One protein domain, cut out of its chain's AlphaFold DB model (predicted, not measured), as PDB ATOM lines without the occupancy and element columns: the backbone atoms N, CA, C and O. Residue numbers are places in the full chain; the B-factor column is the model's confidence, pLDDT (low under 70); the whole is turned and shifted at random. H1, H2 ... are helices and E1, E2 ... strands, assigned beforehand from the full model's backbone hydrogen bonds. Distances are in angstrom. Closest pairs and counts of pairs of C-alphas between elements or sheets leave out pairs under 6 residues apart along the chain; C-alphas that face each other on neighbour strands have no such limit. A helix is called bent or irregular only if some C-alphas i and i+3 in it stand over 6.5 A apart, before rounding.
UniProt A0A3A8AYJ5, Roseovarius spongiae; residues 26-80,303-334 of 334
ATOM      1  N   ILE A  26      47.324  81.661  97.404       94.50
ATOM      2  CA  ILE A  26      46.329  82.736  97.372       94.50
ATOM      3  C   ILE A  26      46.443  83.435  96.017       94.50
ATOM      4  O   ILE A  26      47.506  83.929  95.641       94.50
ATOM      5  N   LEU A  27      45.348  83.420  95.266       94.44
ATOM      6  CA  LEU A  27      45.287  83.901  93.889       94.44
ATOM      7  C   LEU A  27      44.893  85.386  93.821       94.44
ATOM      8  O   LEU A  27      44.235  85.880  94.744       94.44
ATOM      9  N   PRO A  28      45.200  86.087  92.710       94.81
ATOM     10  CA  PRO A  28      44.909  87.516  92.553       94.81
ATOM     11  C   PRO A  28      43.456  87.899  92.848       94.81
ATOM     12  O   PRO A  28      43.185  88.906  93.500       94.81
ATOM     13  N   ARG A  29      42.490  87.071  92.425       94.62
ATOM     14  CA  ARG A  29      41.067  87.313  92.708       94.62
ATOM     15  C   ARG A  29      40.775  87.338  94.210       94.62
ATOM     16  O   ARG A  29      40.060  88.228  94.664       94.62
ATOM     17  N   SER A  30      41.339  86.409  94.977       95.75
ATOM     18  CA  SER A  30      41.197  86.384  96.436       95.75
ATOM     19  C   SER A  30      41.859  87.596  97.082       95.75
ATOM     20  O   SER A  30      41.254  88.202  97.960       95.75
ATOM     21  N   MET A  31      43.045  88.003  96.614       95.94
ATOM     22  CA  MET A  31      43.706  89.226  97.090       95.94
ATOM     23  C   MET A  31      42.800  90.449  96.897       95.94
ATOM     24  O   MET A  31      42.506  91.151  97.862       95.94
ATOM     25  N   ARG A  32      42.223  90.632  95.701       95.62
ATOM     26  CA  ARG A  32      41.277  91.729  95.423       95.62
ATOM     27  C   ARG A  32      40.036  91.700  96.319       95.62
ATOM     28  O   ARG A  32      39.606  92.739  96.810       95.62
ATOM     29  N   LEU A  33      39.458  90.521  96.565       96.00
ATOM     30  CA  LEU A  33      38.294  90.371  97.452       96.00
ATOM     31  C   LEU A  33      38.616  90.712  98.917       96.00
ATOM     32  O   LEU A  33      37.751  91.195  99.653       96.00
ATOM     33  N   LEU A  34      39.857  90.463  99.337       96.38
ATOM     34  CA  LEU A  34      40.353  90.691 100.693       96.38
ATOM     35  C   LEU A  34      40.888  92.116 100.918       96.38
ATOM     36  O   LEU A  34      41.031  92.533 102.075       96.38
ATOM     37  N   GLU A  35      41.133  92.871  99.844       95.56
ATOM     38  CA  GLU A  35      41.665  94.237  99.872       95.56
ATOM     39  C   GLU A  35      40.853  95.185 100.763       95.56
ATOM     40  O   GLU A  35      41.433  95.779 101.676       95.56
ATOM     41  N   PRO A  36      39.511  95.286 100.647       95.12
ATOM     42  CA  PRO A  36      38.782  96.285 101.418       95.12
ATOM     43  C   PRO A  36      38.649  95.917 102.908       95.12
ATOM     44  O   PRO A  36      38.169  96.719 103.702       95.12
ATOM     45  N   SER A  37      39.075  94.714 103.316       94.81
ATOM     46  CA  SER A  37      39.215  94.319 104.728       94.81
ATOM     47  C   SER A  37      40.655  94.486 105.252       94.81
ATOM     48  O   SER A  37      40.930  94.166 106.412       94.81
ATOM     49  N   ARG A  38      41.577  94.976 104.405       95.69
ATOM     50  CA  ARG A  38      43.032  95.085 104.628       95.69
ATOM     51  C   ARG A  38      43.736  93.757 104.924       95.69
ATOM     52  O   ARG A  38      44.868  93.742 105.394       95.69
ATOM     53  N   VAL A  39      43.074  92.636 104.648       97.44
ATOM     54  CA  VAL A  39      43.657  91.299 104.830       97.44
ATOM     55  C   VAL A  39      44.701  91.038 103.748       97.44
ATOM     56  O   VAL A  39      45.767  90.521 104.052       97.44
ATOM     57  N   ALA A  40      44.440  91.473 102.513       96.62
ATOM     58  CA  ALA A  40      45.402  91.372 101.417       96.62
ATOM     59  C   ALA A  40      46.717  92.111 101.720       96.62
ATOM     60  O   ALA A  40      47.785  91.553 101.507       96.62
ATOM     61  N   ALA A  41      46.654  93.308 102.313       96.06
ATOM     62  CA  ALA A  41      47.846  94.045 102.738       96.06
ATOM     63  C   ALA A  41      48.684  93.272 103.771       96.06
ATOM     64  O   ALA A  41      49.904  93.211 103.649       96.06
ATOM     65  N   ALA A  42      48.034  92.641 104.754       97.12
ATOM     66  CA  ALA A  42      48.717  91.811 105.744       97.12
ATOM     67  C   ALA A  42      49.324  90.541 105.119       97.12
ATOM     68  O   ALA A  42      50.449  90.175 105.446       97.12
ATOM     69  N   ILE A  43      48.620  89.916 104.166       96.38
ATOM     70  CA  ILE A  43      49.141  88.782 103.393       96.38
ATOM     71  C   ILE A  43      50.373  89.206 102.587       96.38
ATOM     72  O   ILE A  43      51.381  88.515 102.653       96.38
ATOM     73  N   ARG A  44      50.342  90.340 101.874       95.19
ATOM     74  CA  ARG A  44      51.488  90.831 101.082       95.19
ATOM     75  C   ARG A  44      52.743  91.057 101.918       95.19
ATOM     76  O   ARG A  44      53.839  90.851 101.417       95.19
ATOM     77  N   ALA A  45      52.580  91.481 103.169       95.69
ATOM     78  CA  ALA A  45      53.699  91.729 104.069       95.69
ATOM     79  C   ALA A  45      54.381  90.443 104.575       95.69
ATOM     80  O   ALA A  45      55.522  90.508 105.024       95.69
ATOM     81  N   GLU A  46      53.700  89.293 104.531       95.75
ATOM     82  CA  GLU A  46      54.190  88.035 105.115       95.75
ATOM     83  C   GLU A  46      54.417  86.921 104.081       95.75
ATOM     84  O   GLU A  46      55.303  86.084 104.248       95.75
ATOM     85  N   ALA A  47      53.605  86.873 103.026       96.00
ATOM     86  CA  ALA A  47      53.605  85.799 102.043       96.00
ATOM     87  C   ALA A  47      54.821  85.852 101.113       96.00
ATOM     88  O   ALA A  47      55.339  86.917 100.782       96.00
ATOM     89  N   VAL A  48      55.204  84.690 100.583       96.25
ATOM     90  CA  VAL A  48      56.139  84.623  99.458       96.25
ATOM     91  C   VAL A  48      55.379  84.955  98.177       96.25
ATOM     92  O   VAL A  48      54.446  84.247  97.794       96.25
ATOM     93  N   ALA A  49      55.771  86.030  97.500       95.75
ATOM     94  CA  ALA A  49      55.283  86.353  96.165       95.75
ATOM     95  C   ALA A  49      55.956  85.424  95.143       95.75
ATOM     96  O   ALA A  49      57.103  85.646  94.768       95.75
ATOM     97  N   VAL A  50      55.255  84.376  94.707       95.81
ATOM     98  CA  VAL A  50      55.834  83.308  93.884       95.81
ATOM     99  C   VAL A  50      56.085  83.821  92.460       95.81
ATOM    100  O   VAL A  50      55.118  84.100  91.743       95.81
ATOM    101  N   PRO A  51      57.347  83.913  91.996       95.06
ATOM    102  CA  PRO A  51      57.643  84.479  90.687       95.06
ATOM    103  C   PRO A  51      57.419  83.468  89.562       95.06
ATOM    104  O   PRO A  51      57.104  83.852  88.434       95.06
ATOM    105  N   GLN A  52      57.579  82.169  89.841       95.19
ATOM    106  CA  GLN A  52      57.499  81.116  88.832       95.19
ATOM    107  C   GLN A  52      56.877  79.821  89.353       95.19
ATOM    108  O   GLN A  52      56.955  79.481  90.534       95.19
ATOM    109  N   VAL A  53      56.320  79.065  88.406       94.88
ATOM    110  CA  VAL A  53      56.036  77.637  88.555       94.88
ATOM    111  C   VAL A  53      57.045  76.855  87.723       94.88
ATOM    112  O   VAL A  53      57.197  77.115  86.525       94.88
ATOM    113  N   ILE A  54      57.700  75.874  88.339       96.50
ATOM    114  CA  ILE A  54      58.705  75.027  87.695       96.50
ATOM    115  C   ILE A  54      58.257  73.569  87.762       96.50
ATOM    116  O   ILE A  54      57.953  73.049  88.832       96.50
ATOM    117  N   PHE A  55      58.232  72.887  86.619       95.75
ATOM    118  CA  PHE A  55      57.935  71.457  86.554       95.75
ATOM    119  C   PHE A  55      59.185  70.645  86.230       95.75
ATOM    120  O   PHE A  55      59.929  70.988  85.310       95.75
ATOM    121  N   HIS A  56      59.361  69.526  86.928       96.06
ATOM    122  CA  HIS A  56      60.542  68.670  86.876       96.06
ATOM    123  C   HIS A  56      60.210  67.213  86.527       96.06
ATOM    124  O   HIS A  56      59.118  66.707  86.798       96.06
ATOM    125  N   VAL A  57      61.200  66.524  85.953       93.19
ATOM    126  CA  VAL A  57      61.287  65.056  85.894       93.19
ATOM    127  C   VAL A  57      62.648  64.668  86.463       93.19
ATOM    128  O   VAL A  57      63.675  65.005  85.868       93.19
ATOM    129  N   GLY A  58      62.654  64.004  87.622       90.81
ATOM    130  CA  GLY A  58      63.872  63.866  88.425       90.81
ATOM    131  C   GLY A  58      64.462  65.250  88.748       90.81
ATOM    132  O   GLY A  58      63.691  66.167  89.036       90.81
ATOM    133  N   PRO A  59      65.786  65.453  88.624       91.94
ATOM    134  CA  PRO A  59      66.417  66.758  88.842       91.94
ATOM    135  C   PRO A  59      66.264  67.735  87.668       91.94
ATOM    136  O   PRO A  59      66.684  68.885  87.763       91.94
ATOM    137  N   LYS A  60      65.703  67.309  86.527       94.00
ATOM    138  CA  LYS A  60      65.698  68.123  85.307       94.00
ATOM    139  C   LYS A  60      64.437  68.990  85.209       94.00
ATOM    140  O   LYS A  60      63.344  68.423  85.075       94.00
ATOM    141  N   PRO A  61      64.549  70.334  85.163       96.00
ATOM    142  CA  PRO A  61      63.413  71.196  84.855       96.00
ATOM    143  C   PRO A  61      62.990  70.982  83.399       96.00
ATOM    144  O   PRO A  61      63.810  71.001  82.478       96.00
ATOM    145  N   ILE A  62      61.698  70.748  83.183       95.56
ATOM    146  CA  ILE A  62      61.103  70.556  81.856       95.56
ATOM    147  C   ILE A  62      60.216  71.724  81.428       95.56
ATOM    148  O   ILE A  62      59.941  71.854  80.240       95.56
ATOM    149  N   ALA A  63      59.762  72.558  82.361       95.69
ATOM    150  CA  ALA A  63      58.991  73.757  82.066       95.69
ATOM    151  C   ALA A  63      59.183  74.782  83.184       95.69
ATOM    152  O   ALA A  63      59.122  74.429  84.359       95.69
ATOM    153  N   ARG A  64      59.383  76.043  82.801       96.00
ATOM    154  CA  ARG A  64      59.345  77.210  83.686       96.00
ATOM    155  C   ARG A  64      58.275  78.151  83.161       96.00
ATOM    156  O   ARG A  64      58.251  78.422  81.963       96.00
ATOM    157  N   MET A  65      57.392  78.610  84.036       94.56
ATOM    158  CA  MET A  65      56.355  79.577  83.689       94.56
ATOM    159  C   MET A  65      56.412  80.749  84.653       94.56
ATOM    160  O   MET A  65      56.365  80.549  85.867       94.56
ATOM    161  N   ARG A  66      56.491  81.962  84.112       93.81
ATOM    162  CA  ARG A  66      56.550  83.189  84.910       93.81
ATOM    163  C   ARG A  66      55.157  83.640  85.331       93.81
ATOM    164  O   ARG A  66      54.301  83.883  84.481       93.81
ATOM    165  N   LEU A  67      54.960  83.783  86.637       92.00
ATOM    166  CA  LEU A  67      53.736  84.282  87.263       92.00
ATOM    167  C   LEU A  67      53.786  85.787  87.554       92.00
ATOM    168  O   LEU A  67      52.765  86.379  87.866       92.00
ATOM    169  N   ASP A  68      54.955  86.407  87.427       89.44
ATOM    170  CA  ASP A  68      55.249  87.799  87.777       89.44
ATOM    171  C   ASP A  68      55.274  88.748  86.566       89.44
ATOM    172  O   ASP A  68      55.892  89.808  86.609       89.44
ATOM    173  N   ARG A  69      54.658  88.349  85.446       85.19
ATOM    174  CA  ARG A  69      54.700  89.120  84.190       85.19
ATOM    175  C   ARG A  69      53.741  90.302  84.154       85.19
ATOM    176  O   ARG A  69      53.907  91.171  83.299       85.19
ATOM    177  N   ALA A  70      52.705  90.279  84.980       84.06
ATOM    178  CA  ALA A  70      51.743  91.362  85.027       84.06
ATOM    179  C   ALA A  70      52.413  92.638  85.570       84.06
ATOM    180  O   ALA A  70      53.221  92.543  86.497       84.06
ATOM    181  N   PRO A  71      52.098  93.825  85.012       84.06
ATOM    182  CA  PRO A  71      52.588  95.090  85.554       84.06
ATOM    183  C   PRO A  71      52.135  95.316  86.998       84.06
ATOM    184  O   PRO A  71      52.872  95.898  87.789       84.06
ATOM    185  N   ASP A  72      50.930  94.847  87.329       86.06
ATOM    186  CA  ASP A  72      50.403  94.892  88.684       86.06
ATOM    187  C   ASP A  72      51.137  93.858  89.564       86.06
ATOM    188  O   ASP A  72      51.069  92.652  89.287       86.06
ATOM    189  N   PRO A  73      51.846  94.285  90.627       82.00
ATOM    190  CA  PRO A  73      52.503  93.367  91.548       82.00
ATOM    191  C   PRO A  73      51.531  92.419  92.265       82.00
ATOM    192  O   PRO A  73      51.976  91.372  92.730       82.00
ATOM    193  N   ASP A  74      50.230  92.710  92.292       82.25
ATOM    194  CA  ASP A  74      49.216  91.864  92.924       82.25
ATOM    195  C   ASP A  74      48.606  90.823  91.970       82.25
ATOM    196  O   ASP A  74      47.916  89.895  92.405       82.25
ATOM    197  N   GLU A  75      48.918  90.892  90.674       89.25
ATOM    198  CA  GLU A  75      48.535  89.887  89.678       89.25
ATOM    199  C   GLU A  75      49.518  88.703  89.638       89.25
ATOM    200  O   GLU A  75      50.046  88.323  88.593       89.25
ATOM    201  N   ARG A  76      49.751  88.086  90.803       91.00
ATOM    202  CA  ARG A  76      50.577  86.878  90.965       91.00
ATOM    203  C   ARG A  76      50.052  85.945  92.058       91.00
ATOM    204  O   ARG A  76      49.131  86.274  92.802       91.00
ATOM    205  N   LEU A  77      50.639  84.753  92.149       94.50
ATOM    206  CA  LEU A  77      50.367  83.798  93.223       94.50
ATOM    207  C   LEU A  77      51.137  84.199  94.487       94.50
ATOM    208  O   LEU A  77      52.357  84.354  94.446       94.50
ATOM    209  N   PHE A  78      50.444  84.272  95.618       95.44
ATOM    210  CA  PHE A  78      51.066  84.410  96.934       95.44
ATOM    211  C   PHE A  78      51.032  83.070  97.663       95.44
ATOM    212  O   PHE A  78      49.999  82.399  97.679       95.44
ATOM    213  N   ALA A  79      52.151  82.674  98.261       95.31
ATOM    214  CA  ALA A  79      52.246  81.476  99.077       95.31
ATOM    215  C   ALA A  79      52.347  81.848 100.560       95.31
ATOM    216  O   ALA A  79      53.298  82.497 100.993       95.31
ATOM    217  N   LEU A  80      51.344  81.438 101.333       93.75
ATOM    218  CA  LEU A  80      51.260  81.667 102.771       93.75
ATOM    219  C   LEU A  80      50.586  80.459 103.437       93.75
ATOM    220  O   LEU A  80      49.563  79.987 102.930       93.75
ATOM    221  N   SER A 303      48.137  56.136  80.899       82.88
ATOM    222  CA  SER A 303      49.232  55.365  80.306       82.88
ATOM    223  C   SER A 303      50.553  56.138  80.237       82.88
ATOM    224  O   SER A 303      50.595  57.372  80.258       82.88
ATOM    225  N   ALA A 304      51.661  55.406  80.081       84.50
ATOM    226  CA  ALA A 304      52.982  56.002  79.887       84.50
ATOM    227  C   ALA A 304      53.017  56.986  78.700       84.50
ATOM    228  O   ALA A 304      53.664  58.032  78.789       84.50
ATOM    229  N   LEU A 305      52.275  56.696  77.623       86.44
ATOM    230  CA  LEU A 305      52.153  57.576  76.462       86.44
ATOM    231  C   LEU A 305      51.479  58.905  76.823       86.44
ATOM    232  O   LEU A 305      52.022  59.966  76.515       86.44
ATOM    233  N   ARG A 306      50.344  58.870  77.537       85.62
ATOM    234  CA  ARG A 306      49.640  60.087  77.972       85.62
ATOM    235  C   ARG A 306      50.540  60.973  78.832       85.62
ATOM    236  O   ARG A 306      50.617  62.176  78.593       85.62
ATOM    237  N   ARG A 307      51.279  60.385  79.778       86.00
ATOM    238  CA  ARG A 307      52.225  61.131  80.626       86.00
ATOM    239  C   ARG A 307      53.349  61.773  79.810       86.00
ATOM    240  O   ARG A 307      53.715  62.916  80.075       86.00
ATOM    241  N   ARG A 308      53.879  61.077  78.796       87.12
ATOM    242  CA  ARG A 308      54.867  61.652  77.863       87.12
ATOM    243  C   ARG A 308      54.288  62.833  77.081       87.12
ATOM    244  O   ARG A 308      54.951  63.863  76.999       87.12
ATOM    245  N   LEU A 309      53.056  62.719  76.580       89.75
ATOM    246  CA  LEU A 309      52.373  63.805  75.867       89.75
ATOM    247  C   LEU A 309      52.138  65.030  76.757       89.75
ATOM    248  O   LEU A 309      52.406  66.145  76.324       89.75
ATOM    249  N   VAL A 310      51.720  64.843  78.013       88.12
ATOM    250  CA  VAL A 310      51.567  65.949  78.980       88.12
ATOM    251  C   VAL A 310      52.900  66.664  79.210       88.12
ATOM    252  O   VAL A 310      52.960  67.890  79.135       88.12
ATOM    253  N   ARG A 311      53.991  65.914  79.416       90.06
ATOM    254  CA  ARG A 311      55.338  66.486  79.597       90.06
ATOM    255  C   ARG A 311      55.815  67.250  78.356       90.06
ATOM    256  O   ARG A 311      56.428  68.306  78.494       90.06
ATOM    257  N   LEU A 312      55.533  66.742  77.155       90.81
ATOM    258  CA  LEU A 312      55.846  67.436  75.904       90.81
ATOM    259  C   LEU A 312      55.016  68.717  75.752       90.81
ATOM    260  O   LEU A 312      55.566  69.762  75.413       90.81
ATOM    261  N   GLY A 313      53.724  68.656  76.077       91.00
ATOM    262  CA  GLY A 313      52.841  69.818  76.104       91.00
ATOM    263  C   GLY A 313      53.348  70.902  77.054       91.00
ATOM    264  O   GLY A 313      53.411  72.062  76.667       91.00
ATOM    265  N   MET A 314      53.804  70.537  78.255       90.44
ATOM    266  CA  MET A 314      54.398  71.493  79.201       90.44
ATOM    267  C   MET A 314      55.670  72.156  78.665       90.44
ATOM    268  O   MET A 314      55.831  73.365  78.820       90.44
ATOM    269  N   ARG A 315      56.545  71.402  77.986       92.69
ATOM    270  CA  ARG A 315      57.723  71.970  77.307       92.69
ATOM    271  C   ARG A 315      57.318  72.973  76.231       92.69
ATOM    272  O   ARG A 315      57.885  74.055  76.172       92.69
ATOM    273  N   ALA A 316      56.322  72.632  75.413       92.12
ATOM    274  CA  ALA A 316      55.809  73.524  74.376       92.12
ATOM    275  C   ALA A 316      55.182  74.796  74.971       92.12
ATOM    276  O   ALA A 316      55.453  75.890  74.486       92.12
ATOM    277  N   VAL A 317      54.404  74.668  76.054       91.62
ATOM    278  CA  VAL A 317      53.843  75.810  76.796       91.62
ATOM    279  C   VAL A 317      54.952  76.741  77.273       91.62
ATOM    280  O   VAL A 317      54.853  77.937  77.034       91.62
ATOM    281  N   ALA A 318      56.010  76.211  77.890       91.00
ATOM    282  CA  ALA A 318      57.127  77.017  78.380       91.00
ATOM    283  C   ALA A 318      57.985  77.631  77.257       91.00
ATOM    284  O   ALA A 318      58.555  78.702  77.438       91.00
ATOM    285  N   ALA A 319      58.082  76.975  76.096       91.44
ATOM    286  CA  ALA A 319      58.876  77.455  74.964       91.44
ATOM    287  C   ALA A 319      58.159  78.517  74.109       91.44
ATOM    288  O   ALA A 319      58.814  79.238  73.360       91.44
ATOM    289  N   ILE A 320      56.827  78.611  74.190       93.62
ATOM    290  CA  ILE A 320      56.005  79.479  73.335       93.62
ATOM    291  C   ILE A 320      55.351  80.569  74.206       93.62
ATOM    292  O   ILE A 320      54.306  80.321  74.812       93.62
ATOM    293  N   PRO A 321      55.881  81.811  74.247       91.38
ATOM    294  CA  PRO A 321      55.417  82.841  75.184       91.38
ATOM    295  C   PRO A 321      53.917  83.189  75.111       91.38
ATOM    296  O   PRO A 321      53.306  83.428  76.155       91.38
ATOM    297  N   PRO A 322      53.258  83.234  73.933       92.50
ATOM    298  CA  PRO A 322      51.804  83.404  73.874       92.50
ATOM    299  C   PRO A 322      51.028  82.264  74.549       92.50
ATOM    300  O   PRO A 322      50.021  82.516  75.214       92.50
ATOM    301  N   LEU A 323      51.504  81.025  74.403       90.88
ATOM    302  CA  LEU A 323      50.890  79.844  75.004       90.88
ATOM    303  C   LEU A 323      51.121  79.829  76.518       90.88
ATOM    304  O   LEU A 323      50.166  79.643  77.270       90.88
ATOM    305  N   GLU A 324      52.342  80.127  76.961       92.62
ATOM    306  CA  GLU A 324      52.675  80.328  78.373       92.62
ATOM    307  C   GLU A 324      51.756  81.373  79.014       92.62
ATOM    308  O   GLU A 324      51.096  81.087  80.008       92.62
ATOM    309  N   ARG A 325      51.622  82.563  78.405       90.38
ATOM    310  CA  ARG A 325      50.743  83.639  78.902       90.38
ATOM    311  C   ARG A 325      49.281  83.208  78.992       90.38
ATOM    312  O   ARG A 325      48.557  83.652  79.879       90.38
ATOM    313  N   ARG A 326      48.814  82.362  78.073       89.88
ATOM    314  CA  ARG A 326      47.455  81.810  78.129       89.88
ATOM    315  C   ARG A 326      47.296  80.834  79.295       89.88
ATOM    316  O   ARG A 326      46.295  80.913  79.998       89.88
ATOM    317  N   VAL A 327      48.264  79.945  79.513       88.56
ATOM    318  CA  VAL A 327      48.226  78.969  80.614       88.56
ATOM    319  C   VAL A 327      48.380  79.651  81.974       88.56
ATOM    320  O   VAL A 327      47.622  79.341  82.886       88.56
ATOM    321  N   VAL A 328      49.290  80.617  82.102       89.94
ATOM    322  CA  VAL A 328      49.473  81.405  83.331       89.94
ATOM    323  C   VAL A 328      48.195  82.155  83.698       89.94
ATOM    324  O   VAL A 328      47.769  82.071  84.844       89.94
ATOM    325  N   ARG A 329      47.515  82.791  82.733       88.06
ATOM    326  CA  ARG A 329      46.197  83.402  82.985       88.06
ATOM    327  C   ARG A 329      45.184  82.395  83.518       88.06
ATOM    328  O   ARG A 329      44.548  82.656  84.521       88.06
ATOM    329  N   LEU A 330      45.108  81.191  82.946       84.94
ATOM    330  CA  LEU A 330      44.218  80.148  83.477       84.94
ATOM    331  C   LEU A 330      44.566  79.720  84.910       84.94
ATOM    332  O   LEU A 330      43.670  79.301  85.643       84.94
ATOM    333  N   ILE A 331      45.843  79.779  85.300       84.00
ATOM    334  CA  ILE A 331      46.293  79.496  86.671       84.00
ATOM    335  C   ILE A 331      45.896  80.636  87.617       84.00
ATOM    336  O   ILE A 331      45.435  80.346  88.716       84.00
ATOM    337  N   LEU A 332      46.054  81.893  87.192       87.06
ATOM    338  CA  LEU A 332      45.851  83.084  88.025       87.06
ATOM    339  C   LEU A 332      44.392  83.579  88.089       87.06
ATOM    340  O   LEU A 332      43.967  84.050  89.141       87.06
ATOM    341  N   ASP A 333      43.602  83.422  87.023       78.19
ATOM    342  CA  ASP A 333      42.196  83.875  86.907       78.19
ATOM    343  C   ASP A 333      41.186  82.908  87.558       78.19
ATOM    344  O   ASP A 333      39.998  82.879  87.231       78.19
ATOM    345  N   ALA A 334      41.695  82.057  88.441       59.22
ATOM    346  CA  ALA A 334      41.042  80.894  89.010       59.22
ATOM    347  C   ALA A 334      40.072  81.190  90.160       59.22
ATOM    348  O   ALA A 334      40.320  82.123  90.958       59.22
TER     349      ALA A 334
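This is residues 26 to 80 and 303 to 334 of the 334 residues of a protein of Roseovarius spongiae (UniProt A0A3A8AYJ5). An elongated, loosely built domain has a two-stranded hairpin, E2 and E3, with helix H3 packing on its E3 side, and a corner of two helices, H1 and H2, at the other end. A very short strand pair, E1 and E4, lies between these two parts, and H4 turns off from H3 and leads back toward H1; residues 303 to 310 stick out. The printed part has 87 residues, with four named helices and four named strands in the order H1, H2, E1, E2, E3, E4, H3, H4. The class is mixed, helices and strands, and both sheets, E1 - E4 and E2 - E3, are antiparallel. The whole is loose, with a radius of gyration of the C-alphas of 15.2 A and spans of 48 by 26 by 21 A.

H1, residues 28 to 37, begins at C-alpha 28 (44.909, 87.516, 92.553) and is 15.1 A long; it is irregular, with C-alphas 33 and 36 lying 7.1 A apart. H2 is residues 39 to 46, 11.0 A. E1 is residues 48 to 50, and E2, residues 52 to 57, is 16.8 A long. E3, residues 60 to 66, is 17.6 A long and begins at C-alpha 60 (65.698, 68.123, 85.307). E4 is residues 77 to 79. H3, residues 304 to 319, is 22.8 A long. H4, residues 321 to 332, is 16.0 A long and ends at C-alpha 332 (45.851, 83.084, 88.025).

H1 and H2 touch only at the corner, the closest C-alphas being those of Met 31 and Ala 40, 5.1 A apart. E1 and E4 are antiparallel neighbours, with N 48 and O 79 within hydrogen-bond range at 2.9 A. E1 runs on into E2 across a break of 1 residue, at 68 degrees. E2 and E3 form a hairpin, with N 55 and O 63 at 2.9 A and N 65 and O 53 at 2.9 A. The closest C-alphas of E3 and H3 are those of Ala 63 and Arg 315, 5.2 A apart. H3 and H4 touch only at the corner, H3 with residues 317 to 318 alone and H4 with residues 323 to 327 alone, the closest C-alphas being those of Val 317 and Glu 324, 4.9 A apart; at 73 degrees they are only just about perpendicular. H1 and H4 are close but not clearly touching, the closest C-alphas being those of Pro 28 and Leu 332, 6.4 A apart. Every O i to N i+4 pair is within hydrogen-bond range in H2, H3 and H4; in H1 it is 4 of 6.

The C-alphas farthest apart, those of Ser 37 and Leu 305, are 48.1 A apart. Residues 81 to 302 are not printed, and C-alphas 80 and 303 are 34.6 A apart across this cut. Of the links that are printed whole, E3 to E4 is short and the others are tight. The mean pLDDT of the printed part is 91.6, and residue 334, the chain's last, is under 70.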